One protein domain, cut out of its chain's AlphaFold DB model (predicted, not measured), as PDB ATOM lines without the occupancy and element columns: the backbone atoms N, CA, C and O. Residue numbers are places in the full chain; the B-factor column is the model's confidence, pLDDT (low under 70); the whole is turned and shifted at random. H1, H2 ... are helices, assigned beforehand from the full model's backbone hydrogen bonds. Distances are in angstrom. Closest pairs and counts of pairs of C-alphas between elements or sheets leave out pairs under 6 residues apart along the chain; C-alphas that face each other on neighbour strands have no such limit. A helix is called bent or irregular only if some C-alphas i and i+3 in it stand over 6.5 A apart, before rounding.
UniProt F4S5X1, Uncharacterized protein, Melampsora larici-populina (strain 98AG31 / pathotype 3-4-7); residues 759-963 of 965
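What this domain is: This is residues 759 to 963 of the 965 residues of an uncharacterized protein of Melampsora larici-populina (strain 98AG31 / pathotype 3-4-7) (UniProt F4S5X1). What shape appears first? One long helix, H3, is the core: H1, H2 and H4 pack on one side of it, while H7 crosses it on another side, with H6, H8 and H9 around H7. Residues 944 to 963, which include H10, stick out as a free arm. What is it built of? The printed part has 205 residues with ten named helices, H1 to H10 in order, and no named strand; its class is all helix. How large is it? It is compact, with a radius of gyration of the C-alphas of 18.4 A and spans of 58 by 38 by 37 A.

How they stand to each other: How does the printed part begin? H1, residues 759 to 764, touches the hub H3, residues 783 to 813, closest at the C-alphas of Leu 762 and Leu 801, 7.3 A. H2, residues 766 to 779, forms a hairpin with H3 at a shallow tilt of 30 degrees, closest at the C-alphas of Thr 773 and Ile 790, 6.0 A. H4, residues 820 to 835, forms another with H3, closest at the C-alphas of Ser 808 and Met 820, 5.8 A. What follows? H5, residues 863 to 868, only just touches H6, residues 873 to 881, with 3 pairs of C-alphas within 8 A. H6 forms a hairpin with H7, residues 886 to 905, at a shallow tilt of 7 degrees. H7 touches H3 at a steep tilt of 50 degrees, closest at the C-alphas of Phe 800 and Ala 894, 4.7 A. Where are the last helices? H8, residues 907 to 913, touches H3 about perpendicular at 74 degrees. H9, residues 923 to 933, touches H7 about perpendicular at 86 degrees. H10, residues 946 to 961, touches no helix. Are the backbones well formed? Every O i to N i+4 pair is within hydrogen-bond range in H1, H3, H4, H5, H6 and H10. The counts are 9 of 10 in H2, 14 of 16 in H7, 5 of 7 in H9 and 1 of 3 in H8, where 4 of 4 O i to N i+3 pairs are within range.

Where its parts are: Where are the anchors? C-alpha 759 begins H1 at (296.216, 369.272, 317.196), and C-alpha 961 ends H10 at (292.295, 399.095, 291.922). How long are the longer helices? H3 measures 44.5 A, H7 26.0 A, H4 22.1 A, H10 21.8 A and H2 20.6 A. Is any irregular? H7 is: C-alphas 888 and 891 are 7.6 A apart, and it has a kink of 29 degrees near residue 893.

The domain as a whole: Which C-alphas are farthest apart? Those of Gly 908 and Gln 963, at 60.1 A. Is the printed part unbroken? It has no cut; the links H4 to H5, 27 residues, and H9 to H10, 12 residues, are long. Where is confidence low? Residues 846 to 859, 861 to 862, 884 to 885, 941 to 960 and 962 to 963 have pLDDT under 70.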
ATOM      1  N   ARG A 759     295.457 368.866 318.381       82.44
ATOM      2  CA  ARG A 759     296.216 369.272 317.196       82.44
ATOM      3  C   ARG A 759     297.610 368.631 317.087       82.44
ATOM      4  O   ARG A 759     297.983 368.229 315.994       82.44
ATOM      5  N   ALA A 760     298.352 368.499 318.187       89.62
ATOM      6  CA  ALA A 760     299.671 367.856 318.185       89.62
ATOM      7  C   ALA A 760     299.568 366.343 317.901       89.62
ATOM      8  O   ALA A 760     300.421 365.785 317.216       89.62
ATOM      9  N   LEU A 761     298.479 365.699 318.349       88.00
ATOM     10  CA  LEU A 761     298.148 364.329 317.942       88.00
ATOM     11  C   LEU A 761     297.822 364.242 316.440       88.00
ATOM     12  O   LEU A 761     298.255 363.296 315.792       88.00
ATOM     13  N   LEU A 762     297.125 365.224 315.850       86.38
ATOM     14  CA  LEU A 762     296.899 365.255 314.394       86.38
ATOM     15  C   LEU A 762     298.207 365.440 313.605       86.38
ATOM     16  O   LEU A 762     298.436 364.749 312.616       86.38
ATOM     17  N   GLU A 763     299.077 366.345 314.057       90.94
ATOM     18  CA  GLU A 763     300.355 366.663 313.403       90.94
ATOM     19  C   GLU A 763     301.307 365.443 313.381       90.94
ATOM     20  O   GLU A 763     302.010 365.235 312.390       90.94
ATOM     21  N   LYS A 764     301.235 364.547 314.381       92.88
ATOM     22  CA  LYS A 764     301.932 363.241 314.404       92.88
ATOM     23  C   LYS A 764     301.561 362.317 313.227       92.88
ATOM     24  O   LYS A 764     302.414 361.563 312.763       92.88
ATOM     25  N   HIS A 765     300.330 362.396 312.717       88.44
ATOM     26  CA  HIS A 765     299.829 361.574 311.601       88.44
ATOM     27  C   HIS A 765     299.957 362.242 310.221       88.44
ATOM     28  O   HIS A 765     299.655 361.635 309.189       88.44
ATOM     29  N   GLN A 766     300.438 363.486 310.166       90.88
ATOM     30  CA  GLN A 766     300.559 364.239 308.917       90.88
ATOM     31  C   GLN A 766     301.452 363.571 307.841       90.88
ATOM     32  O   GLN A 766     301.083 363.666 306.667       90.88
ATOM     33  N   PRO A 767     302.555 362.854 308.162       93.44
ATOM     34  CA  PRO A 767     303.340 362.133 307.153       93.44
ATOM     35  C   PRO A 767     302.543 361.030 306.443       93.44
ATOM     36  O   PRO A 767     302.561 360.947 305.219       93.44
ATOM     37  N   GLN A 768     301.760 360.245 307.190       91.50
ATOM     38  CA  GLN A 768     300.960 359.136 306.652       91.50
ATOM     39  C   GLN A 768     299.855 359.653 305.708       91.50
ATOM     40  O   GLN A 768     299.630 359.099 304.630       91.50
ATOM     41  N   LEU A 769     299.229 360.783 306.059       90.56
ATOM     42  CA  LEU A 769     298.317 361.517 305.175       90.56
ATOM     43  C   LEU A 769     299.031 362.081 303.930       90.56
ATOM     44  O   LEU A 769     298.453 362.105 302.837       90.56
ATOM     45  N   GLN A 770     300.282 362.530 304.063       93.50
ATOM     46  CA  GLN A 770     301.066 363.017 302.931       93.50
ATOM     47  C   GLN A 770     301.401 361.880 301.956       93.50
ATOM     48  O   GLN A 770     301.193 362.050 300.760       93.50
ATOM     49  N   ASP A 771     301.809 360.703 302.427       94.62
ATOM     50  CA  ASP A 771     302.076 359.550 301.556       94.62
ATOM     51  C   ASP A 771     300.811 359.012 300.878       94.62
ATOM     52  O   ASP A 771     300.806 358.738 299.671       94.62
ATOM     53  N   PHE A 772     299.695 358.971 301.607       94.56
ATOM     54  CA  PHE A 772     298.395 358.654 301.026       94.56
ATOM     55  C   PHE A 772     297.992 359.662 299.932       94.56
ATOM     56  O   PHE A 772     297.590 359.259 298.840       94.56
ATOM     57  N   THR A 773     298.167 360.968 300.145       93.75
ATOM     58  CA  THR A 773     297.862 361.980 299.111       93.75
ATOM     59  C   THR A 773     298.875 361.993 297.959       93.75
ATOM     60  O   THR A 773     298.480 362.198 296.810       93.75
ATOM     61  N   ASN A 774     300.142 361.651 298.213       94.06
ATOM     62  CA  ASN A 774     301.156 361.396 297.185       94.06
ATOM     63  C   ASN A 774     300.757 360.216 296.280       94.06
ATOM     64  O   ASN A 774     301.045 360.243 295.084       94.06
ATOM     65  N   SER A 775     300.072 359.190 296.804       94.31
ATOM     66  CA  SER A 775     299.564 358.084 295.978       94.31
ATOM     67  C   SER A 775     298.474 358.534 294.994       94.31
ATOM     68  O   SER A 775     298.478 358.106 293.842       94.31
ATOM     69  N   ILE A 776     297.613 359.485 295.380       91.69
ATOM     70  CA  ILE A 776     296.592 360.068 294.489       91.69
ATOM     71  C   ILE A 776     297.260 360.841 293.335       91.69
ATOM     72  O   ILE A 776     296.855 360.691 292.182       91.69
ATOM     73  N   LEU A 777     298.335 361.596 293.614       92.38
ATOM     74  CA  LEU A 777     299.132 362.286 292.583       92.38
ATOM     75  C   LEU A 777     299.791 361.329 291.573       92.38
ATOM     76  O   LEU A 777     300.038 361.730 290.440       92.38
ATOM     77  N   LYS A 778     300.081 360.078 291.957       93.00
ATOM     78  CA  LYS A 778     300.666 359.070 291.050       93.00
ATOM     79  C   LYS A 778     299.650 358.491 290.055       93.00
ATOM     80  O   LYS A 778     300.066 357.979 289.019       93.00
ATOM     81  N   HIS A 779     298.349 358.550 290.354       89.81
ATOM     82  CA  HIS A 779     297.298 357.924 289.540       89.81
ATOM     83  C   HIS A 779     296.475 358.906 288.693       89.81
ATOM     84  O   HIS A 779     296.027 358.526 287.610       89.81
ATOM     85  N   GLU A 780     296.285 360.151 289.138       88.56
ATOM     86  CA  GLU A 780     295.566 361.182 288.377       88.56
ATOM     87  C   GLU A 780     296.566 362.099 287.638       88.56
ATOM     88  O   GLU A 780     297.203 362.939 288.274       88.56
ATOM     89  N   PRO A 781     296.712 361.994 286.299       83.19
ATOM     90  CA  PRO A 781     297.731 362.739 285.547       83.19
ATOM     91  C   PRO A 781     297.448 364.248 285.448       83.19
ATOM     92  O   PRO A 781     298.297 365.008 284.983       83.19
ATOM     93  N   ASN A 782     296.258 364.701 285.855       87.81
ATOM     94  CA  ASN A 782     295.881 366.108 285.843       87.81
ATOM     95  C   ASN A 782     296.149 366.745 287.221       87.81
ATOM     96  O   ASN A 782     295.358 366.582 288.153       87.81
ATOM     97  N   GLU A 783     297.222 367.538 287.341       89.19
ATOM     98  CA  GLU A 783     297.633 368.167 288.613       89.19
ATOM     99  C   GLU A 783     296.511 369.006 289.257       89.19
ATOM    100  O   GLU A 783     296.254 368.898 290.453       89.19
ATOM    101  N   HIS A 784     295.806 369.832 288.475       87.44
ATOM    102  CA  HIS A 784     294.761 370.725 288.995       87.44
ATOM    103  C   HIS A 784     293.582 369.975 289.654       87.44
ATOM    104  O   HIS A 784     293.249 370.296 290.800       87.44
ATOM    105  N   PRO A 785     292.946 368.985 288.996       84.81
ATOM    106  CA  PRO A 785     291.945 368.141 289.640       84.81
ATOM    107  C   PRO A 785     292.473 367.324 290.825       84.81
ATOM    108  O   PRO A 785     291.843 367.341 291.884       84.81
ATOM    109  N   ALA A 786     293.646 366.690 290.699       89.94
ATOM    110  CA  ALA A 786     294.250 365.917 291.788       89.94
ATOM    111  C   ALA A 786     294.471 366.788 293.039       89.94
ATOM    112  O   ALA A 786     294.076 366.427 294.147       89.94
ATOM    113  N   ARG A 787     294.997 368.004 292.855       90.50
ATOM    114  CA  ARG A 787     295.183 369.002 293.915       90.50
ATOM    115  C   ARG A 787     293.864 369.454 294.551       90.50
ATOM    116  O   ARG A 787     293.839 369.720 295.751       90.50
ATOM    117  N   HIS A 788     292.762 369.514 293.796       88.25
ATOM    118  CA  HIS A 788     291.441 369.802 294.368       88.25
ATOM    119  C   HIS A 788     290.917 368.645 295.232       88.25
ATOM    120  O   HIS A 788     290.395 368.904 296.319       88.25
ATOM    121  N   VAL A 789     291.097 367.389 294.797       90.06
ATOM    122  CA  VAL A 789     290.793 366.204 295.621       90.06
ATOM    123  C   VAL A 789     291.597 366.232 296.905       90.06
ATOM    124  O   VAL A 789     291.006 366.158 297.973       90.06
ATOM    125  N   ILE A 790     292.917 366.381 296.806       92.38
ATOM    126  CA  ILE A 790     293.835 366.300 297.944       92.38
ATOM    127  C   ILE A 790     293.480 367.334 299.012       92.38
ATOM    128  O   ILE A 790     293.261 366.953 300.157       92.38
ATOM    129  N   VAL A 791     293.287 368.605 298.637       91.81
ATOM    130  CA  VAL A 791     292.870 369.651 299.589       91.81
ATOM    131  C   VAL A 791     291.512 369.327 300.221       91.81
ATOM    132  O   VAL A 791     291.356 369.441 301.437       91.81
ATOM    133  N   ASN A 792     290.520 368.890 299.436       91.06
ATOM    134  CA  ASN A 792     289.211 368.511 299.976       91.06
ATOM    135  C   ASN A 792     289.305 367.314 300.941       91.06
ATOM    136  O   ASN A 792     288.623 367.308 301.966       91.06
ATOM    137  N   LEU A 793     290.133 366.322 300.613       93.12
ATOM    138  CA  LEU A 793     290.280 365.060 301.332       93.12
ATOM    139  C   LEU A 793     291.057 365.237 302.642       93.12
ATOM    140  O   LEU A 793     290.591 364.766 303.674       93.12
ATOM    141  N   GLN A 794     292.145 366.017 302.624       93.25
ATOM    142  CA  GLN A 794     292.847 366.501 303.820       93.25
ATOM    143  C   GLN A 794     291.876 367.255 304.742       93.25
ATOM    144  O   GLN A 794     291.680 366.869 305.887       93.25
ATOM    145  N   THR A 795     291.132 368.238 304.219       92.50
ATOM    146  CA  THR A 795     290.183 369.004 305.051       92.50
ATOM    147  C   THR A 795     289.031 368.138 305.607       92.50
ATOM    148  O   THR A 795     288.419 368.484 306.621       92.50
ATOM    149  N   LEU A 796     288.659 367.043 304.930       94.12
ATOM    150  CA  LEU A 796     287.651 366.087 305.412       94.12
ATOM    151  C   LEU A 796     288.212 365.201 306.533       94.12
ATOM    152  O   LEU A 796     287.518 364.974 307.522       94.12
ATOM    153  N   TRP A 797     289.451 364.742 306.375       95.00
ATOM    154  CA  TRP A 797     290.212 363.947 307.338       95.00
ATOM    155  C   TRP A 797     290.490 364.713 308.631       95.00
ATOM    156  O   TRP A 797     290.164 364.217 309.707       95.00
ATOM    157  N   ASP A 798     290.978 365.952 308.530       93.38
ATOM    158  CA  ASP A 798     291.240 366.819 309.684       93.38
ATOM    159  C   ASP A 798     289.963 367.026 310.507       93.38
ATOM    160  O   ASP A 798     289.957 366.838 311.721       93.38
ATOM    161  N   ASN A 799     288.843 367.323 309.835       94.62
ATOM    162  CA  ASN A 799     287.535 367.434 310.481       94.62
ATOM    163  C   ASN A 799     287.059 366.106 311.098       94.62
ATOM    164  O   ASN A 799     286.376 366.138 312.117       94.62
ATOM    165  N   PHE A 800     287.363 364.953 310.495       96.44
ATOM    166  CA  PHE A 800     286.999 363.637 311.032       96.44
ATOM    167  C   PHE A 800     287.784 363.322 312.315       96.44
ATOM    168  O   PHE A 800     287.169 363.041 313.344       96.44
ATOM    169  N   LEU A 801     289.114 363.449 312.303       96.19
ATOM    170  CA  LEU A 801     289.940 363.184 313.485       96.19
ATOM    171  C   LEU A 801     289.711 364.229 314.592       96.19
ATOM    172  O   LEU A 801     289.596 363.871 315.764       96.19
ATOM    173  N   GLU A 802     289.535 365.509 314.247       95.31
ATOM    174  CA  GLU A 802     289.153 366.544 315.215       95.31
ATOM    175  C   GLU A 802     287.809 366.213 315.886       95.31
ATOM    176  O   GLU A 802     287.686 366.316 317.109       95.31
ATOM    177  N   MET A 803     286.815 365.736 315.131       96.81
ATOM    178  CA  MET A 803     285.557 365.254 315.703       96.81
ATOM    179  C   MET A 803     285.752 364.042 316.630       96.81
ATOM    180  O   MET A 803     285.116 364.001 317.683       96.81
ATOM    181  N   VAL A 804     286.648 363.099 316.312       97.56
ATOM    182  CA  VAL A 804     286.982 361.984 317.223       97.56
ATOM    183  C   VAL A 804     287.599 362.493 318.531       97.56
ATOM    184  O   VAL A 804     287.165 362.056 319.599       97.56
ATOM    185  N   THR A 805     288.512 363.474 318.489       96.38
ATOM    186  CA  THR A 805     289.055 364.079 319.727       96.38
ATOM    187  C   THR A 805     287.957 364.728 320.573       96.38
ATOM    188  O   THR A 805     287.901 364.497 321.776       96.38
ATOM    189  N   ILE A 806     287.012 365.445 319.952       96.25
ATOM    190  CA  ILE A 806     285.874 366.050 320.663       96.25
ATOM    191  C   ILE A 806     284.951 364.969 321.256       96.25
ATOM    192  O   ILE A 806     284.439 365.144 322.360       96.25
ATOM    193  N   CYS A 807     284.751 363.830 320.582       97.50
ATOM    194  CA  CYS A 807     284.040 362.687 321.163       97.50
ATOM    195  C   CYS A 807     284.758 362.129 322.403       97.50
ATOM    196  O   CYS A 807     284.110 361.972 323.437       97.50
ATOM    197  N   SER A 808     286.072 361.885 322.329       97.06
ATOM    198  CA  SER A 808     286.868 361.393 323.466       97.06
ATOM    199  C   SER A 808     286.860 362.387 324.644       97.06
ATOM    200  O   SER A 808     286.675 361.987 325.792       97.06
ATOM    201  N   GLU A 809     286.920 363.695 324.374       95.44
ATOM    202  CA  GLU A 809     286.756 364.756 325.381       95.44
ATOM    203  C   GLU A 809     285.366 364.746 326.044       95.44
ATOM    204  O   GLU A 809     285.273 364.814 327.271       95.44
ATOM    205  N   ILE A 810     284.275 364.606 325.274       96.00
ATOM    206  CA  ILE A 810     282.909 364.488 325.825       96.00
ATOM    207  C   ILE A 810     282.795 363.267 326.744       96.00
ATOM    208  O   ILE A 810     282.112 363.320 327.766       96.00
ATOM    209  N   LEU A 811     283.442 362.162 326.392       96.69
ATOM    210  CA  LEU A 811     283.394 360.917 327.154       96.69
ATOM    211  C   LEU A 811     284.183 361.025 328.461       96.69
ATOM    212  O   LEU A 811     283.634 360.716 329.520       96.69
ATOM    213  N   SER A 812     285.391 361.587 328.403       95.50
ATOM    214  CA  SER A 812     286.205 361.918 329.577       95.50
ATOM    215  C   SER A 812     285.466 362.859 330.544       95.50
ATOM    216  O   SER A 812     285.380 362.584 331.744       95.50
ATOM    217  N   LEU A 813     284.791 363.899 330.030       94.75
ATOM    218  CA  LEU A 813     283.919 364.781 330.826       94.75
ATOM    219  C   LEU A 813     282.737 364.037 331.477       94.75
ATOM    220  O   LEU A 813     282.328 364.379 332.587       94.75
ATOM    221  N   ASN A 814     282.211 362.996 330.827       95.56
ATOM    222  CA  ASN A 814     281.183 362.102 331.375       95.56
ATOM    223  C   ASN A 814     281.748 360.988 332.285       95.56
ATOM    224  O   ASN A 814     280.999 360.094 332.680       95.56
ATOM    225  N   ARG A 815     283.039 361.046 332.654       96.19
ATOM    226  CA  ARG A 815     283.764 360.043 333.462       96.19
ATOM    227  C   ARG A 815     283.879 358.658 332.813       96.19
ATOM    228  O   ARG A 815     284.142 357.677 333.504       96.19
ATOM    229  N   VAL A 816     283.718 358.571 331.495       96.44
ATOM    230  CA  VAL A 816     284.094 357.383 330.726       96.44
ATOM    231  C   VAL A 816     285.598 357.453 330.497       96.44
ATOM    232  O   VAL A 816     286.094 358.446 329.970       96.44
ATOM    233  N   GLN A 817     286.331 356.417 330.900       95.75
ATOM    234  CA  GLN A 817     287.770 356.361 330.667       95.75
ATOM    235  C   GLN A 817     288.033 356.204 329.166       95.75
ATOM    236  O   GLN A 817     287.666 355.194 328.568       95.75
ATOM    237  N   THR A 818     288.676 357.202 328.566       96.38
ATOM    238  CA  THR A 818     289.147 357.170 327.180       96.38
ATOM    239  C   THR A 818     290.648 357.438 327.117       96.38
ATOM    240  O   THR A 818     291.222 358.054 328.017       96.38
ATOM    241  N   ASN A 819     291.296 356.965 326.051       96.38
ATOM    242  CA  ASN A 819     292.678 357.300 325.727       96.38
ATOM    243  C   ASN A 819     292.663 358.047 324.394       96.38
ATOM    244  O   ASN A 819     292.620 357.422 323.338       96.38
ATOM    245  N   MET A 820     292.690 359.381 324.449       94.94
ATOM    246  CA  MET A 820     292.550 360.236 323.266       94.94
ATOM    247  C   MET A 820     293.613 359.968 322.188       94.94
ATOM    248  O   MET A 820     293.309 360.116 321.009       94.94
ATOM    249  N   GLU A 821     294.825 359.543 322.557       95.31
ATOM    250  CA  GLU A 821     295.853 359.166 321.579       95.31
ATOM    251  C   GLU A 821     295.485 357.860 320.862       95.31
ATOM    252  O   GLU A 821     295.462 357.827 319.633       95.31
ATOM    253  N   GLN A 822     295.090 356.818 321.604       96.19
ATOM    254  CA  GLN A 822     294.633 355.556 321.008       96.19
ATOM    255  C   GLN A 822     293.331 355.726 320.208       96.19
ATOM    256  O   GLN A 822     293.135 355.066 319.195       96.19
ATOM    257  N   ASP A 823     292.432 356.615 320.634       96.94
ATOM    258  CA  ASP A 823     291.192 356.913 319.914       96.94
ATOM    259  C   ASP A 823     291.447 357.602 318.567       96.94
ATOM    260  O   ASP A 823     290.747 357.317 317.597       96.94
ATOM    261  N   VAL A 824     292.447 358.491 318.498       96.12
ATOM    262  CA  VAL A 824     292.889 359.121 317.244       96.12
ATOM    263  C   VAL A 824     293.618 358.118 316.352       96.12
ATOM    264  O   VAL A 824     293.326 358.078 315.159       96.12
ATOM    265  N   LEU A 825     294.495 357.279 316.914       95.38
ATOM    266  CA  LEU A 825     295.212 356.226 316.185       95.38
ATOM    267  C   LEU A 825     294.244 355.200 315.566       95.38
ATOM    268  O   LEU A 825     294.266 354.973 314.358       95.38
ATOM    269  N   ASP A 826     293.314 354.658 316.358       97.19
ATOM    270  CA  ASP A 826     292.301 353.710 315.877       97.19
ATOM    271  C   ASP A 826     291.399 354.327 314.794       97.19
ATOM    272  O   ASP A 826     290.955 353.626 313.881       97.19
ATOM    273  N   ALA A 827     291.106 355.631 314.888       97.25
ATOM    274  CA  ALA A 827     290.322 356.355 313.890       97.25
ATOM    275  C   ALA A 827     291.108 356.604 312.597       97.25
ATOM    276  O   ALA A 827     290.550 356.431 311.512       97.25
ATOM    277  N   HIS A 828     292.383 356.982 312.714       95.94
ATOM    278  CA  HIS A 828     293.328 357.164 311.613       95.94
ATOM    279  C   HIS A 828     293.489 355.872 310.800       95.94
ATOM    280  O   HIS A 828     293.268 355.854 309.586       95.94
ATOM    281  N   ASP A 829     293.776 354.764 311.478       96.12
ATOM    282  CA  ASP A 829     294.004 353.478 310.823       96.12
ATOM    283  C   ASP A 829     292.702 352.932 310.217       96.12
ATOM    284  O   ASP A 829     292.701 352.402 309.104       96.12
ATOM    285  N   TRP A 830     291.557 353.142 310.882       97.62
ATOM    286  CA  TRP A 830     290.240 352.822 310.326       97.62
ATOM    287  C   TRP A 830     289.930 353.618 309.052       97.62
ATOM    288  O   TRP A 830     289.480 353.026 308.067       97.62
ATOM    289  N   ILE A 831     290.172 354.936 309.026       96.75
ATOM    290  CA  ILE A 831     289.850 355.751 307.847       96.75
ATOM    291  C   ILE A 831     290.797 355.443 306.676       96.75
ATOM    292  O   ILE A 831     290.310 355.319 305.551       96.75
ATOM    293  N   LEU A 832     292.091 355.176 306.922       95.38
ATOM    294  CA  LEU A 832     293.007 354.604 305.920       95.38
ATOM    295  C   LEU A 832     292.469 353.288 305.345       95.38
ATOM    296  O   LEU A 832     292.388 353.122 304.126       95.38
ATOM    297  N   GLU A 833     292.045 352.363 306.211       95.94
ATOM    298  CA  GLU A 833     291.542 351.042 305.821       95.94
ATOM    299  C   GLU A 833     290.292 351.145 304.929       95.94
ATOM    300  O   GLU A 833     290.156 350.364 303.983       95.94
ATOM    301  N   LYS A 834     289.427 352.149 305.146       95.69
ATOM    302  CA  LYS A 834     288.289 352.447 304.252       95.69
ATOM    303  C   LYS A 834     288.685 353.213 302.985       95.69
ATOM    304  O   LYS A 834     288.003 353.088 301.968       95.69
ATOM    305  N   TRP A 835     289.737 354.029 303.027       95.44
ATOM    306  CA  TRP A 835     290.139 354.925 301.935       95.44
ATOM    307  C   TRP A 835     291.215 354.353 300.999       95.44
ATOM    308  O   TRP A 835     291.455 354.940 299.947       95.44
ATOM    309  N   LYS A 836     291.788 353.176 301.288       95.25
ATOM    310  CA  LYS A 836     292.822 352.502 300.469       95.25
ATOM    311  C   LYS A 836     292.527 352.376 298.962       95.25
ATOM    312  O   LYS A 836     293.459 352.351 298.173       95.25
ATOM    313  N   ARG A 837     291.251 352.359 298.548       93.38
ATOM    314  CA  ARG A 837     290.817 352.323 297.130       93.38
ATOM    315  C   ARG A 837     290.554 353.696 296.490       93.38
ATOM    316  O   ARG A 837     290.170 353.772 295.325       93.38
ATOM    317  N   ILE A 838     290.693 354.802 297.223       91.62
ATOM    318  CA  ILE A 838     290.518 356.155 296.665       91.62
ATOM    319  C   ILE A 838     291.595 356.498 295.616       91.62
ATOM    320  O   ILE A 838     291.204 357.017 294.572       91.62
ATOM    321  N   PRO A 839     292.895 356.179 295.798       92.06
ATOM    322  CA  PRO A 839     293.925 356.454 294.786       92.06
ATOM    323  C   PRO A 839     293.688 355.726 293.454       92.06
ATOM    324  O   PRO A 839     293.981 356.265 292.394       92.06
ATOM    325  N   GLU A 840     293.084 354.535 293.498       91.19
ATOM    326  CA  GLU A 840     292.691 353.745 292.320       91.19
ATOM    327  C   GLU A 840     291.455 354.316 291.590       91.19
ATOM    328  O   GLU A 840     291.139 353.921 290.463       91.19
ATOM    329  N   THR A 841     290.696 355.206 292.240       89.62
ATOM    330  CA  THR A 841     289.377 355.630 291.764       89.62
ATOM    331  C   THR A 841     289.488 356.714 290.694       89.62
ATOM    332  O   THR A 841     289.930 357.827 290.958       89.62
ATOM    333  N   LYS A 842     288.986 356.428 289.487       87.38
ATOM    334  CA  LYS A 842     288.897 357.418 288.403       87.38
ATOM    335  C   LYS A 842     287.728 358.381 288.623       87.38
ATOM    336  O   LYS A 842     286.558 357.999 288.557       87.38
ATOM    337  N   PHE A 843     288.054 359.646 288.846       83.44
ATOM    338  CA  PHE A 843     287.097 360.726 289.075       83.44
ATOM    339  C   PHE A 843     286.600 361.303 287.741       83.44
ATOM    340  O   PHE A 843     287.116 362.283 287.211       83.44
ATOM    341  N   ASN A 844     285.573 360.665 287.177       75.25
ATOM    342  CA  ASN A 844     285.064 360.976 285.834       75.25
ATOM    343  C   ASN A 844     284.389 362.359 285.697       75.25
ATOM    344  O   ASN A 844     284.087 362.769 284.576       75.25
ATOM    345  N   TRP A 845     284.106 363.072 286.795       71.25
ATOM    346  CA  TRP A 845     283.606 364.445 286.735       71.25
ATOM    347  C   TRP A 845     284.245 365.350 287.782       71.25
ATOM    348  O   TRP A 845     284.263 365.055 288.974       71.25
ATOM    349  N   TRP A 846     284.663 366.524 287.321       69.81
ATOM    350  CA  TRP A 846     285.219 367.576 288.152       69.81
ATOM    351  C   TRP A 846     284.300 368.801 288.148       69.81
ATOM    352  O   TRP A 846     283.837 369.196 287.072       69.81
ATOM    353  N   PRO A 847     284.082 369.474 289.296       63.31
ATOM    354  CA  PRO A 847     283.443 370.785 289.341       63.31
ATOM    355  C   PRO A 847     284.382 371.856 288.758       63.31
ATOM    356  O   PRO A 847     284.972 372.659 289.483       63.31
ATOM    357  N   VAL A 848     284.538 371.859 287.428       60.88
ATOM    358  CA  VAL A 848     285.304 372.865 286.675       60.88
ATOM    359  C   VAL A 848     284.805 374.256 287.065       60.88
ATOM    360  O   VAL A 848     283.600 374.475 287.181       60.88
ATOM    361  N   ARG A 849     285.715 375.214 287.275       59.78
ATOM    362  CA  ARG A 849     285.390 376.569 287.756       59.78
ATOM    363  C   ARG A 849     284.368 377.256 286.828       59.78
ATOM    364  O   ARG A 849     284.733 377.785 285.788       59.78
ATOM    365  N   GLY A 850     283.096 377.250 287.234       62.84
ATOM    366  CA  GLY A 850     281.949 377.773 286.475       62.84
ATOM    367  C   GLY A 850     280.928 376.701 286.060       62.84
ATOM    368  O   GLY A 850     279.727 376.967 286.073       62.84
ATOM    369  N   ALA A 851     281.367 375.467 285.795       58.66
ATOM    370  CA  ALA A 851     280.489 374.329 285.534       58.66
ATOM    371  C   ALA A 851     279.821 373.871 286.840       58.66
ATOM    372  O   ALA A 851     280.437 373.283 287.727       58.66
ATOM    373  N   THR A 852     278.535 374.182 286.984       59.69
ATOM    374  CA  THR A 852     277.807 374.034 288.254       59.69
ATOM    375  C   THR A 852     277.127 372.676 288.452       59.69
ATOM    376  O   THR A 852     276.589 372.431 289.536       59.69
ATOM    377  N   TYR A 853     277.174 371.797 287.448       61.72
ATOM    378  CA  TYR A 853     276.590 370.452 287.446       61.72
ATOM    379  C   TYR A 853     277.387 369.522 286.512       61.72
ATOM    380  O   TYR A 853     278.000 370.016 285.558       61.72
ATOM    381  N   PRO A 854     277.332 368.192 286.714       59.50
ATOM    382  CA  PRO A 854     277.654 367.233 285.664       59.50
ATOM    383  C   PRO A 854     276.710 367.418 284.466       59.50
ATOM    384  O   PRO A 854     275.505 367.602 284.675       59.50
ATOM    385  N   PRO A 855     277.202 367.355 283.215       59.50
ATOM    386  CA  PRO A 855     276.329 367.415 282.048       59.50
ATOM    387  C   PRO A 855     275.318 366.258 282.083       59.50
ATOM    388  O   PRO A 855     275.686 365.103 282.285       59.50
ATOM    389  N   GLY A 856     274.034 366.578 281.903       69.25
ATOM    390  CA  GLY A 856     272.955 365.589 281.805       69.25
ATOM    391  C   GLY A 856     272.329 365.101 283.120       69.25
ATOM    392  O   GLY A 856     271.484 364.213 283.058       69.25
ATOM    393  N   LYS A 857     272.678 365.653 284.296       65.69
ATOM    394  CA  LYS A 857     272.014 365.296 285.571       65.69
ATOM    395  C   LYS A 857     271.290 366.492 286.219       65.69
ATOM    396  O   LYS A 857     271.969 367.363 286.768       65.69
ATOM    397  N   PRO A 858     269.937 366.553 286.201       59.00
ATOM    398  CA  PRO A 858     269.194 367.482 287.049       59.00
ATOM    399  C   PRO A 858     269.421 367.116 288.522       59.00
ATOM    400  O   PRO A 858     269.677 365.957 288.847       59.00
ATOM    401  N   HIS A 859     269.392 368.108 289.411       62.47
ATOM    402  CA  HIS A 859     269.994 367.958 290.735       62.47
ATOM    403  C   HIS A 859     269.087 368.487 291.845       62.47
ATOM    404  O   HIS A 859     269.073 369.679 292.156       62.47
ATOM    405  N   GLU A 860     268.343 367.576 292.466       70.69
ATOM    406  CA  GLU A 860     267.568 367.872 293.665       70.69
ATOM    407  C   GLU A 860     268.497 368.046 294.869       70.69
ATOM    408  O   GLU A 860     269.377 367.226 295.134       70.69
ATOM    409  N   SER A 861     268.303 369.113 295.648       65.69
ATOM    410  CA  SER A 861     269.160 369.402 296.806       65.69
ATOM    411  C   SER A 861     269.026 368.396 297.951       65.69
ATOM    412  O   SER A 861     269.827 368.437 298.889       65.69
ATOM    413  N   ASN A 862     268.010 367.537 297.903       68.12
ATOM    414  CA  ASN A 862     267.637 366.659 299.002       68.12
ATOM    415  C   ASN A 862     268.280 365.273 298.850       68.12
ATOM    416  O   ASN A 862     268.801 364.768 299.846       68.12
ATOM    417  N   SER A 863     268.362 364.743 297.615       70.25
ATOM    418  CA  SER A 863     268.830 363.370 297.344       70.25
ATOM    419  C   SER A 863     270.169 363.069 298.013       70.25
ATOM    420  O   SER A 863     270.272 362.061 298.694       70.25
ATOM    421  N   PHE A 864     271.142 363.997 297.955       75.88
ATOM    422  CA  PHE A 864     272.485 363.805 298.522       75.88
ATOM    423  C   PHE A 864     272.476 363.175 299.916       75.88
ATOM    424  O   PHE A 864     273.338 362.356 300.190       75.88
ATOM    425  N   THR A 865     271.582 363.590 300.821       76.25
ATOM    426  CA  THR A 865     271.589 363.057 302.194       76.25
ATOM    427  C   THR A 865     271.081 361.617 302.218       76.25
ATOM    428  O   THR A 865     271.732 360.752 302.794       76.25
ATOM    429  N   GLU A 866     269.984 361.344 301.518       79.88
ATOM    430  CA  GLU A 866     269.427 359.999 301.385       79.88
ATOM    431  C   GLU A 866     270.318 359.057 300.562       79.88
ATOM    432  O   GLU A 866     270.256 357.848 300.762       79.88
ATOM    433  N   ASP A 867     271.128 359.585 299.646       80.88
ATOM    434  CA  ASP A 867     272.116 358.842 298.867       80.88
ATOM    435  C   ASP A 867     273.358 358.549 299.735       80.88
ATOM    436  O   ASP A 867     273.736 357.396 299.937       80.88
ATOM    437  N   PHE A 868     273.973 359.591 300.308       86.12
ATOM    438  CA  PHE A 868     275.239 359.520 301.046       86.12
ATOM    439  C   PHE A 868     275.161 358.630 302.293       86.12
ATOM    440  O   PHE A 868     276.070 357.828 302.518       86.12
ATOM    441  N   GLU A 869     274.078 358.719 303.077       85.19
ATOM    442  CA  GLU A 869     273.919 357.917 304.301       85.19
ATOM    443  C   GLU A 869     273.893 356.402 304.009       85.19
ATOM    444  O   GLU A 869     274.335 355.615 304.852       85.19
ATOM    445  N   LYS A 870     273.445 355.997 302.806       89.19
ATOM    446  CA  LYS A 870     273.349 354.596 302.353       89.19
ATOM    447  C   LYS A 870     274.646 354.056 301.730       89.19
ATOM    448  O   LYS A 870     274.884 352.854 301.797       89.19
ATOM    449  N   LEU A 871     275.474 354.911 301.122       90.31
ATOM    450  CA  LEU A 871     276.717 354.502 300.449       90.31
ATOM    451  C   LEU A 871     277.815 354.100 301.460       90.31
ATOM    452  O   LEU A 871     278.013 354.829 302.437       90.31
ATOM    453  N   PRO A 872     278.586 353.013 301.242       92.38
ATOM    454  CA  PRO A 872     279.723 352.645 302.096       92.38
ATOM    455  C   PRO A 872     280.825 353.722 302.079       92.38
ATOM    456  O   PRO A 872     280.898 354.518 301.151       92.38
ATOM    457  N   VAL A 873     281.704 353.756 303.093       92.62
ATOM    458  CA  VAL A 873     282.643 354.883 303.349       92.62
ATOM    459  C   VAL A 873     283.521 355.265 302.144       92.62
ATOM    460  O   VAL A 873     283.784 356.451 301.926       92.62
ATOM    461  N   HIS A 874     283.954 354.293 301.335       93.06
ATOM    462  CA  HIS A 874     284.668 354.557 300.078       93.06
ATOM    463  C   HIS A 874     283.764 355.279 299.068       93.06
ATOM    464  O   HIS A 874     284.051 356.417 298.699       93.06
ATOM    465  N   GLU A 875     282.635 354.674 298.695       92.12
ATOM    466  CA  GLU A 875     281.687 355.226 297.720       92.12
ATOM    467  C   GLU A 875     281.096 356.569 298.165       92.12
ATOM    468  O   GLU A 875     280.945 357.466 297.338       92.12
ATOM    469  N   SER A 876     280.826 356.764 299.459       91.31
ATOM    470  CA  SER A 876     280.359 358.044 299.998       91.31
ATOM    471  C   SER A 876     281.442 359.127 299.900       91.31
ATOM    472  O   SER A 876     281.128 360.273 299.578       91.31
ATOM    473  N   THR A 877     282.724 358.780 300.086       91.38
ATOM    474  CA  THR A 877     283.839 359.735 299.925       91.38
ATOM    475  C   THR A 877     284.033 360.085 298.459       91.38
ATOM    476  O   THR A 877     284.129 361.262 298.120       91.38
ATOM    477  N   VAL A 878     284.005 359.085 297.576       90.69
ATOM    478  CA  VAL A 878     284.065 359.278 296.124       90.69
ATOM    479  C   VAL A 878     282.891 360.142 295.655       90.69
ATOM    480  O   VAL A 878     283.107 361.125 294.950       90.69
ATOM    481  N   PHE A 879     281.664 359.859 296.094       89.19
ATOM    482  CA  PHE A 879     280.480 360.667 295.796       89.19
ATOM    483  C   PHE A 879     280.631 362.108 296.297       89.19
ATOM    484  O   PHE A 879     280.401 363.033 295.524       89.19
ATOM    485  N   TRP A 880     281.084 362.326 297.540       90.38
ATOM    486  CA  TRP A 880     281.296 363.663 298.110       90.38
ATOM    487  C   TRP A 880     282.407 364.458 297.407       90.38
ATOM    488  O   TRP A 880     282.215 365.645 297.146       90.38
ATOM    489  N   LEU A 881     283.522 363.820 297.036       88.19
ATOM    490  CA  LEU A 881     284.597 364.429 296.240       88.19
ATOM    491  C   LEU A 881     284.104 364.837 294.842       88.19
ATOM    492  O   LEU A 881     284.384 365.946 294.390       88.19
ATOM    493  N   ASN A 882     283.294 363.988 294.199       84.12
ATOM    494  CA  ASN A 882     282.594 364.307 292.950       84.12
ATOM    495  C   ASN A 882     281.415 365.294 293.153       84.12
ATOM    496  O   ASN A 882     280.712 365.606 292.192       84.12
ATOM    497  N   HIS A 883     281.139 365.797 294.367       80.25
ATOM    498  CA  HIS A 883     279.940 366.593 294.638       80.25
ATOM    499  C   HIS A 883     280.192 368.108 294.679       80.25
ATOM    500  O   HIS A 883     280.987 368.641 295.457       80.25
ATOM    501  N   ARG A 884     279.380 368.851 293.918       69.56
ATOM    502  CA  ARG A 884     279.415 370.324 293.800       69.56
ATOM    503  C   ARG A 884     279.221 371.080 295.127       69.56
ATOM    504  O   ARG A 884     279.544 372.261 295.214       69.56
ATOM    505  N   LEU A 885     278.687 370.432 296.168       68.88
ATOM    506  CA  LEU A 885     278.472 371.034 297.495       68.88
ATOM    507  C   LEU A 885     279.407 370.497 298.596       68.88
ATOM    508  O   LEU A 885     279.092 370.708 299.769       68.88
ATOM    509  N   HIS A 886     280.531 369.848 298.250       70.69
ATOM    510  CA  HIS A 886     281.504 369.270 299.198       70.69
ATOM    511  C   HIS A 886     281.759 370.173 300.420       70.69
ATOM    512  O   HIS A 886     281.464 369.793 301.552       70.69
ATOM    513  N   ASN A 887     282.153 371.431 300.190       74.56
ATOM    514  CA  ASN A 887     282.456 372.408 301.239       74.56
ATOM    515  C   ASN A 887     281.293 372.650 302.222       74.56
ATOM    516  O   ASN A 887     281.518 372.739 303.424       74.56
ATOM    517  N   LYS A 888     280.042 372.722 301.744       76.81
ATOM    518  CA  LYS A 888     278.855 372.976 302.592       76.81
ATOM    519  C   LYS A 888     278.340 371.728 303.316       76.81
ATOM    520  O   LYS A 888     277.447 371.854 304.150       76.81
ATOM    521  N   ARG A 889     278.859 370.543 302.977       86.00
ATOM    522  CA  ARG A 889     278.487 369.257 303.587       86.00
ATOM    523  C   ARG A 889     279.660 368.534 304.258       86.00
ATOM    524  O   ARG A 889     279.446 367.450 304.783       86.00
ATOM    525  N   ARG A 890     280.867 369.117 304.279       90.81
ATOM    526  CA  ARG A 890     282.087 368.513 304.851       90.81
ATOM    527  C   ARG A 890     281.914 368.118 306.315       90.81
ATOM    528  O   ARG A 890     282.305 367.027 306.697       90.81
ATOM    529  N   GLU A 891     281.284 368.981 307.112       92.31
ATOM    530  CA  GLU A 891     280.921 368.658 308.499       92.31
ATOM    531  C   GLU A 891     279.968 367.460 308.598       92.31
ATOM    532  O   GLU A 891     280.124 366.639 309.491       92.31
ATOM    533  N   GLY A 892     278.992 367.356 307.690       92.75
ATOM    534  CA  GLY A 892     278.072 366.220 307.642       92.75
ATOM    535  C   GLY A 892     278.817 364.927 307.324       92.75
ATOM    536  O   GLY A 892     278.754 363.992 308.106       92.75
ATOM    537  N   ALA A 893     279.603 364.922 306.246       93.75
ATOM    538  CA  ALA A 893     280.402 363.768 305.838       93.75
ATOM    539  C   ALA A 893     281.381 363.302 306.934       93.75
ATOM    540  O   ALA A 893     281.446 362.112 307.226       93.75
ATOM    541  N   ALA A 894     282.087 364.227 307.592       95.62
ATOM    542  CA  ALA A 894     282.957 363.895 308.721       95.62
ATOM    543  C   ALA A 894     282.169 363.317 309.914       95.62
ATOM    544  O   ALA A 894     282.578 362.305 310.478       95.62
ATOM    545  N   ALA A 895     281.014 363.892 310.268       95.88
ATOM    546  CA  ALA A 895     280.195 363.407 311.381       95.88
ATOM    547  C   ALA A 895     279.538 362.043 311.100       95.88
ATOM    548  O   ALA A 895     279.465 361.208 312.000       95.88
ATOM    549  N   ASP A 896     279.115 361.784 309.862       95.38
ATOM    550  CA  ASP A 896     278.699 360.458 309.393       95.38
ATOM    551  C   ASP A 896     279.832 359.436 309.556       95.38
ATOM    552  O   ASP A 896     279.594 358.308 309.988       95.38
ATOM    553  N   TYR A 897     281.072 359.819 309.238       96.94
ATOM    554  CA  TYR A 897     282.224 358.919 309.336       96.94
ATOM    555  C   TYR A 897     282.617 358.671 310.785       96.94
ATOM    556  O   TYR A 897     282.882 357.526 311.132       96.94
ATOM    557  N   VAL A 898     282.540 359.680 311.658       97.62
ATOM    558  CA  VAL A 898     282.686 359.479 313.107       97.62
ATOM    559  C   VAL A 898     281.580 358.575 313.655       97.62
ATOM    560  O   VAL A 898     281.877 357.695 314.455       97.62
ATOM    561  N   LEU A 899     280.329 358.680 313.190       96.44
ATOM    562  CA  LEU A 899     279.274 357.736 313.587       96.44
ATOM    563  C   LEU A 899     279.505 356.307 313.079       96.44
ATOM    564  O   LEU A 899     279.153 355.361 313.784       96.44
ATOM    565  N   ARG A 900     280.085 356.129 311.888       96.56
ATOM    566  CA  ARG A 900     280.450 354.805 311.351       96.56
ATOM    567  C   ARG A 900     281.641 354.208 312.108       96.56
ATOM    568  O   ARG A 900     281.522 353.090 312.595       96.56
ATOM    569  N   PHE A 901     282.707 354.981 312.326       97.81
ATOM    570  CA  PHE A 901     283.836 354.617 313.190       97.81
ATOM    571  C   PHE A 901     283.366 354.215 314.592       97.81
ATOM    572  O   PHE A 901     283.719 353.144 315.076       97.81
ATOM    573  N   ILE A 902     282.504 355.019 315.222       97.56
ATOM    574  CA  ILE A 902     281.965 354.718 316.552       97.56
ATOM    575  C   ILE A 902     281.203 353.389 316.554       97.56
ATOM    576  O   ILE A 902     281.440 352.569 317.434       97.56
ATOM    577  N   ARG A 903     280.340 353.129 315.562       96.31
ATOM    578  CA  ARG A 903     279.616 351.848 315.451       96.31
ATOM    579  C   ARG A 903     280.550 350.655 315.208       96.31
ATOM    580  O   ARG A 903     280.285 349.585 315.733       96.31
ATOM    581  N   GLU A 904     281.632 350.825 314.444       96.94
ATOM    582  CA  GLU A 904     282.572 349.740 314.103       96.94
ATOM    583  C   GLU A 904     283.678 349.492 315.151       96.94
ATOM    584  O   GLU A 904     284.231 348.394 315.195       96.94
ATOM    585  N   LYS A 905     284.061 350.499 315.952       97.81
ATOM    586  CA  LYS A 905     285.278 350.473 316.795       97.81
ATOM    587  C   LYS A 905     285.090 350.949 318.240       97.81
ATOM    588  O   LYS A 905     286.000 350.765 319.052       97.81
ATOM    589  N   ARG A 906     283.964 351.591 318.572       97.56
ATOM    590  CA  ARG A 906     283.707 352.232 319.878       97.56
ATOM    591  C   ARG A 906     282.216 352.207 320.265       97.56
ATOM    592  O   ARG A 906     281.701 353.193 320.785       97.56
ATOM    593  N   GLU A 907     281.499 351.107 320.022       96.50
ATOM    594  CA  GLU A 907     280.021 351.074 320.092       96.50
ATOM    595  C   GLU A 907     279.449 351.612 321.421       96.50
ATOM    596  O   GLU A 907     278.508 352.407 321.424       96.50
ATOM    597  N   GLY A 908     280.081 351.284 322.555       96.38
ATOM    598  CA  GLY A 908     279.682 351.778 323.879       96.38
ATOM    599  C   GLY A 908     279.665 353.309 324.027       96.38
ATOM    600  O   GLY A 908     278.943 353.828 324.877       96.38
ATOM    601  N   TRP A 909     280.387 354.059 323.184       97.31
ATOM    602  CA  TRP A 909     280.355 355.528 323.165       97.31
ATOM    603  C   TRP A 909     278.983 356.083 322.770       97.31
ATOM    604  O   TRP A 909     278.625 357.185 323.191       97.31
ATOM    605  N   ILE A 910     278.195 355.332 321.988       96.12
ATOM    606  CA  ILE A 910     276.870 355.755 321.517       96.12
ATOM    607  C   ILE A 910     275.978 356.113 322.711       96.12
ATOM    608  O   ILE A 910     275.338 357.163 322.686       96.12
ATOM    609  N   LEU A 911     275.992 355.319 323.784       94.88
ATOM    610  CA  LEU A 911     275.150 355.525 324.972       94.88
ATOM    611  C   LEU A 911     275.405 356.864 325.688       94.88
ATOM    612  O   LEU A 911     274.490 357.420 326.291       94.88
ATOM    613  N   TYR A 912     276.626 357.399 325.599       95.38
ATOM    614  CA  TYR A 912     277.031 358.649 326.252       95.38
ATOM    615  C   TYR A 912     276.959 359.864 325.315       95.38
ATOM    616  O   TYR A 912     276.695 360.979 325.760       95.38
ATOM    617  N   LEU A 913     277.170 359.655 324.010       95.00
ATOM    618  CA  LEU A 913     277.043 360.694 322.980       95.00
ATOM    619  C   LEU A 913     275.580 360.929 322.556       95.00
ATOM    620  O   LEU A 913     275.267 361.973 321.977       95.00
ATOM    621  N   THR A 914     274.681 359.988 322.859       91.94
ATOM    622  CA  THR A 914     273.231 360.123 322.665       91.94
ATOM    623  C   THR A 914     272.620 361.014 323.754       91.94
ATOM    624  O   THR A 914     272.662 360.661 324.933       91.94
ATOM    625  N   PRO A 915     271.983 362.151 323.412       86.56
ATOM    626  CA  PRO A 915     271.153 362.872 324.371       86.56
ATOM    627  C   PRO A 915     269.976 361.981 324.791       86.56
ATOM    628  O   PRO A 915     269.313 361.427 323.919       86.56
ATOM    629  N   ARG A 916     269.658 361.906 326.094       86.69
ATOM    630  CA  ARG A 916     268.604 361.044 326.703       86.69
ATOM    631  C   ARG A 916     267.156 361.239 326.187       86.69
ATOM    632  O   ARG A 916     266.208 360.814 326.837       86.69
ATOM    633  N   THR A 917     266.961 361.958 325.089       84.38
ATOM    634  CA  THR A 917     265.673 362.299 324.471       84.38
ATOM    635  C   THR A 917     265.598 361.872 323.000       84.38
ATOM    636  O   THR A 917     264.739 362.371 322.279       84.38
ATOM    637  N   VAL A 918     266.542 361.054 322.516       87.88
ATOM    638  CA  VAL A 918     266.622 360.596 321.121       87.88
ATOM    639  C   VAL A 918     267.131 359.157 321.104       87.88
ATOM    640  O   VAL A 918     268.158 358.884 321.712       87.88
ATOM    641  N   ASP A 919     266.480 358.253 320.375       86.69
ATOM    642  CA  ASP A 919     266.837 356.820 320.395       86.69
ATOM    643  C   ASP A 919     268.078 356.481 319.547       86.69
ATOM    644  O   ASP A 919     268.613 355.376 319.617       86.69
ATOM    645  N   LYS A 920     268.519 357.413 318.688       90.38
ATOM    646  CA  LYS A 920     269.629 357.229 317.739       90.38
ATOM    647  C   LYS A 920     270.434 358.518 317.580       90.38
ATOM    648  O   LYS A 920     269.866 359.583 317.325       90.38
ATOM    649  N   VAL A 921     271.767 358.430 317.634       91.00
ATOM    650  CA  VAL A 921     272.627 359.558 317.241       91.00
ATOM    651  C   VAL A 921     272.574 359.729 315.724       91.00
ATOM    652  O   VAL A 921     273.049 358.878 314.970       91.00
ATOM    653  N   LEU A 922     272.012 360.856 315.289       94.00
ATOM    654  CA  LEU A 922     272.113 361.360 313.921       94.00
ATOM    655  C   LEU A 922     273.298 362.327 313.822       94.00
ATOM    656  O   LEU A 922     273.594 363.045 314.780       94.00
ATOM    657  N   SER A 923     273.932 362.430 312.657       93.31
ATOM    658  CA  SER A 923     275.134 363.254 312.436       93.31
ATOM    659  C   SER A 923     274.891 364.733 312.757       93.31
ATOM    660  O   SER A 923     275.735 365.413 313.338       93.31
ATOM    661  N   ARG A 924     273.675 365.225 312.481       92.75
ATOM    662  CA  ARG A 924     273.209 366.567 312.871       92.75
ATOM    663  C   ARG A 924     273.145 366.763 314.392       92.75
ATOM    664  O   ARG A 924     273.431 367.861 314.866       92.75
ATOM    665  N   THR A 925     272.769 365.730 315.145       93.69
ATOM    666  CA  THR A 925     272.756 365.741 316.615       93.69
ATOM    667  C   THR A 925     274.184 365.727 317.149       93.69
ATOM    668  O   THR A 925     274.512 366.552 317.996       93.69
ATOM    669  N   LEU A 926     275.051 364.874 316.590       95.12
ATOM    670  CA  LEU A 926     276.465 364.787 316.960       95.12
ATOM    671  C   LEU A 926     277.190 366.131 316.757       95.12
ATOM    672  O   LEU A 926     277.759 366.668 317.706       95.12
ATOM    673  N   LEU A 927     277.055 366.745 315.574       94.69
ATOM    674  CA  LEU A 927     277.551 368.099 315.282       94.69
ATOM    675  C   LEU A 927     276.982 369.157 316.240       94.69
ATOM    676  O   LEU A 927     277.685 370.094 316.622       94.69
ATOM    677  N   GLY A 928     275.711 369.021 316.627       94.31
ATOM    678  CA  GLY A 928     275.045 369.899 317.592       94.31
ATOM    679  C   GLY A 928     275.568 369.761 319.027       94.31
ATOM    680  O   GLY A 928     275.478 370.722 319.790       94.31
ATOM    681  N   THR A 929     276.131 368.605 319.388       93.81
ATOM    682  CA  THR A 929     276.826 368.378 320.663       93.81
ATOM    683  C   THR A 929     278.272 368.868 320.587       93.81
ATOM    684  O   THR A 929     278.677 369.673 321.421       93.81
ATOM    685  N   MET A 930     279.028 368.477 319.555       94.94
ATOM    686  CA  MET A 930     280.433 368.872 319.359       94.94
ATOM    687  C   MET A 930     280.624 370.391 319.390       94.94
ATOM    688  O   MET A 930     281.489 370.894 320.101       94.94
ATOM    689  N   LYS A 931     279.745 371.135 318.703       94.50
ATOM    690  CA  LYS A 931     279.784 372.606 318.630       94.50
ATOM    691  C   LYS A 931     279.467 373.330 319.945       94.50
ATOM    692  O   LYS A 931     279.557 374.553 319.981       94.50
ATOM    693  N   LYS A 932     279.103 372.604 321.011       94.25
ATOM    694  CA  LYS A 932     279.015 373.134 322.385       94.25
ATOM    695  C   LYS A 932     280.325 372.981 323.165       94.25
ATOM    696  O   LYS A 932     280.498 373.680 324.153       94.25
ATOM    697  N   VAL A 933     281.210 372.076 322.737       94.38
ATOM    698  CA  VAL A 933     282.520 371.824 323.359       94.38
ATOM    699  C   VAL A 933     283.569 372.746 322.745       94.38
ATOM    700  O   VAL A 933     284.154 373.565 323.444       94.38
ATOM    701  N   ARG A 934     283.750 372.680 321.418       93.56
ATOM    702  CA  ARG A 934     284.548 373.651 320.656       93.56
ATOM    703  C   ARG A 934     284.035 373.822 319.229       93.56
ATOM    704  O   ARG A 934     283.265 373.014 318.715       93.56
ATOM    705  N   SER A 935     284.474 374.898 318.580       92.06
ATOM    706  CA  SER A 935     284.377 375.002 317.121       92.06
ATOM    707  C   SER A 935     285.425 374.104 316.464       92.06
ATOM    708  O   SER A 935     286.500 373.911 317.023       92.06
ATOM    709  N   LEU A 936     285.093 373.591 315.282       89.06
ATOM    710  CA  LEU A 936     286.013 372.843 314.425       89.06
ATOM    711  C   LEU A 936     287.015 373.795 313.760       89.06
ATOM    712  O   LEU A 936     286.667 374.947 313.482       89.06
ATOM    713  N   SER A 937     288.206 373.297 313.446       85.88
ATOM    714  CA  SER A 937     289.297 374.013 312.782       85.88
ATOM    715  C   SER A 937     288.963 374.364 311.331       85.88
ATOM    716  O   SER A 937     289.264 375.471 310.882       85.88
ATOM    717  N   TYR A 938     288.255 373.480 310.613       81.00
ATOM    718  CA  TYR A 938     287.747 373.751 309.263       81.00
ATOM    719  C   TYR A 938     286.209 373.728 309.231       81.00
ATOM    720  O   TYR A 938     285.597 372.826 308.632       81.00
ATOM    721  N   PRO A 939     285.537 374.736 309.824       78.19
ATOM    722  CA  PRO A 939     284.082 374.795 309.852       78.19
ATOM    723  C   PRO A 939     283.523 374.868 308.425       78.19
ATOM    724  O   PRO A 939     284.122 375.464 307.523       78.19
ATOM    725  N   SER A 940     282.365 374.252 308.193       76.19
ATOM    726  CA  SER A 940     281.705 374.350 306.886       76.19
ATOM    727  C   SER A 940     281.240 375.795 306.646       76.19
ATOM    728  O   SER A 940     280.672 376.398 307.564       76.19
ATOM    729  N   PRO A 941     281.414 376.356 305.431       65.12
ATOM    730  CA  PRO A 941     280.929 377.683 305.071       65.12
ATOM    731  C   PRO A 941     279.476 377.911 305.494       65.12
ATOM    732  O   PRO A 941     278.545 377.316 304.941       65.12
ATOM    733  N   SER A 942     279.283 378.772 306.497       63.47
ATOM    734  CA  SER A 942     277.959 379.046 307.055       63.47
ATOM    735  C   SER A 942     277.032 379.600 305.965       63.47
ATOM    736  O   SER A 942     277.475 380.259 305.021       63.47
ATOM    737  N   ARG A 943     275.714 379.354 306.060       52.19
ATOM    738  CA  ARG A 943     274.761 379.768 305.004       52.19
ATOM    739  C   ARG A 943     274.767 381.280 304.704       52.19
ATOM    740  O   ARG A 943     274.309 381.671 303.635       52.19
ATOM    741  N   ASN A 944     275.358 382.099 305.576       47.88
ATOM    742  CA  ASN A 944     275.540 383.543 305.406       47.88
ATOM    743  C   ASN A 944     276.731 383.923 304.493       47.88
ATOM    744  O   ASN A 944     277.072 385.101 304.395       47.88
ATOM    745  N   TYR A 945     277.357 382.963 303.798       45.09
ATOM    746  CA  TYR A 945     278.582 383.167 303.007       45.09
ATOM    747  C   TYR A 945     278.524 384.216 301.885       45.09
ATOM    748  O   TYR A 945     279.585 384.623 301.422       45.09
ATOM    749  N   ARG A 946     277.348 384.772 301.538       48.66
ATOM    750  CA  ARG A 946     277.273 386.011 300.733       48.66
ATOM    751  C   ARG A 946     278.171 387.122 301.301       48.66
ATOM    752  O   ARG A 946     278.727 387.884 300.526       48.66
ATOM    753  N   ALA A 947     278.353 387.191 302.624       47.16
ATOM    754  CA  ALA A 947     279.253 388.151 303.271       47.16
ATOM    755  C   ALA A 947     280.751 387.779 303.182       47.16
ATOM    756  O   ALA A 947     281.601 388.666 303.226       47.16
ATOM    757  N   TRP A 948     281.086 386.490 303.054       42.38
ATOM    758  CA  TRP A 948     282.472 386.010 302.957       42.38
ATOM    759  C   TRP A 948     282.983 386.049 301.515       42.38
ATOM    760  O   TRP A 948     284.048 386.610 301.269       42.38
ATOM    761  N   ASP A 949     282.180 385.570 300.560       45.16
ATOM    762  CA  ASP A 949     282.468 385.705 299.128       45.16
ATOM    763  C   ASP A 949     282.586 387.192 298.751       45.16
ATOM    764  O   ASP A 949     283.535 387.581 298.072       45.16
ATOM    765  N   ALA A 950     281.698 388.053 299.274       52.31
ATOM    766  CA  ALA A 950     281.801 389.503 299.098       52.31
ATOM    767  C   ALA A 950     283.061 390.103 299.744       52.31
ATOM    768  O   ALA A 950     283.655 391.001 299.153       52.31
ATOM    769  N   ARG A 951     283.510 389.624 300.916       46.38
ATOM    770  CA  ARG A 951     284.778 390.081 301.521       46.38
ATOM    771  C   ARG A 951     285.981 389.727 300.651       46.38
ATOM    772  O   ARG A 951     286.778 390.616 300.373       46.38
ATOM    773  N   ILE A 952     286.076 388.485 300.171       47.84
ATOM    774  CA  ILE A 952     287.174 388.054 299.292       47.84
ATOM    775  C   ILE A 952     287.138 388.831 297.966       47.84
ATOM    776  O   ILE A 952     288.167 389.359 297.550       47.84
ATOM    777  N   TYR A 953     285.963 389.002 297.346       53.72
ATOM    778  CA  TYR A 953     285.822 389.833 296.142       53.72
ATOM    779  C   TYR A 953     286.179 391.304 296.385       53.72
ATOM    780  O   TYR A 953     286.793 391.924 295.523       53.72
ATOM    781  N   THR A 954     285.831 391.872 297.543       61.78
ATOM    782  CA  THR A 954     286.156 393.270 297.877       61.78
ATOM    783  C   THR A 954     287.654 393.448 298.112       61.78
ATOM    784  O   THR A 954     288.227 394.416 297.622       61.78
ATOM    785  N   MET A 955     288.310 392.495 298.782       47.72
ATOM    786  CA  MET A 955     289.765 392.486 298.966       47.72
ATOM    787  C   MET A 955     290.499 392.348 297.625       47.72
ATOM    788  O   MET A 955     291.368 393.162 297.325       47.72
ATOM    789  N   ALA A 956     290.103 391.389 296.781       53.03
ATOM    790  CA  ALA A 956     290.694 391.196 295.455       53.03
ATOM    791  C   ALA A 956     290.473 392.408 294.529       53.03
ATOM    792  O   ALA A 956     291.400 392.844 293.846       53.03
ATOM    793  N   ARG A 957     289.267 392.996 294.539       65.44
ATOM    794  CA  ARG A 957     288.951 394.203 293.761       65.44
ATOM    795  C   ARG A 957     289.752 395.410 294.242       65.44
ATOM    796  O   ARG A 957     290.291 396.120 293.404       65.44
ATOM    797  N   GLY A 958     289.860 395.604 295.559       67.81
ATOM    798  CA  GLY A 958     290.676 396.659 296.162       67.81
ATOM    799  C   GLY A 958     292.137 396.572 295.720       67.81
ATOM    800  O   GLY A 958     292.691 397.563 295.248       67.81
ATOM    801  N   PHE A 959     292.712 395.366 295.776       53.66
ATOM    802  CA  PHE A 959     294.099 395.102 295.385       53.66
ATOM    803  C   PHE A 959     294.373 395.387 293.899       53.66
ATOM    804  O   PHE A 959     295.427 395.919 293.559       53.66
ATOM    805  N   MET A 960     293.413 395.089 293.012       56.75
ATOM    806  CA  MET A 960     293.519 395.447 291.593       56.75
ATOM    807  C   MET A 960     293.343 396.950 291.351       56.75
ATOM    808  O   MET A 960     294.090 397.515 290.560       56.75
ATOM    809  N   THR A 961     292.431 397.632 292.059       71.19
ATOM    810  CA  THR A 961     292.295 399.095 291.922       71.19
ATOM    811  C   THR A 961     293.545 399.853 292.375       71.19
ATOM    812  O   THR A 961     293.906 400.836 291.736       71.19
ATOM    813  N   SER A 962     294.259 399.363 293.398       60.72
ATOM    814  CA  SER A 962     295.538 399.930 293.860       60.72
ATOM    815  C   SER A 962     296.751 399.600 292.976       60.72
ATOM    816  O   SER A 962     297.858 400.012 293.299       60.72
ATOM    817  N   GLN A 963     296.575 398.845 291.886       53.88
ATOM    818  CA  GLN A 963     297.591 398.668 290.833       53.88
ATOM    819  C   GLN A 963     297.285 399.503 289.576       53.88
ATOM    820  O   GLN A 963     298.031 399.446 288.601       53.88
TER     821      GLN A 963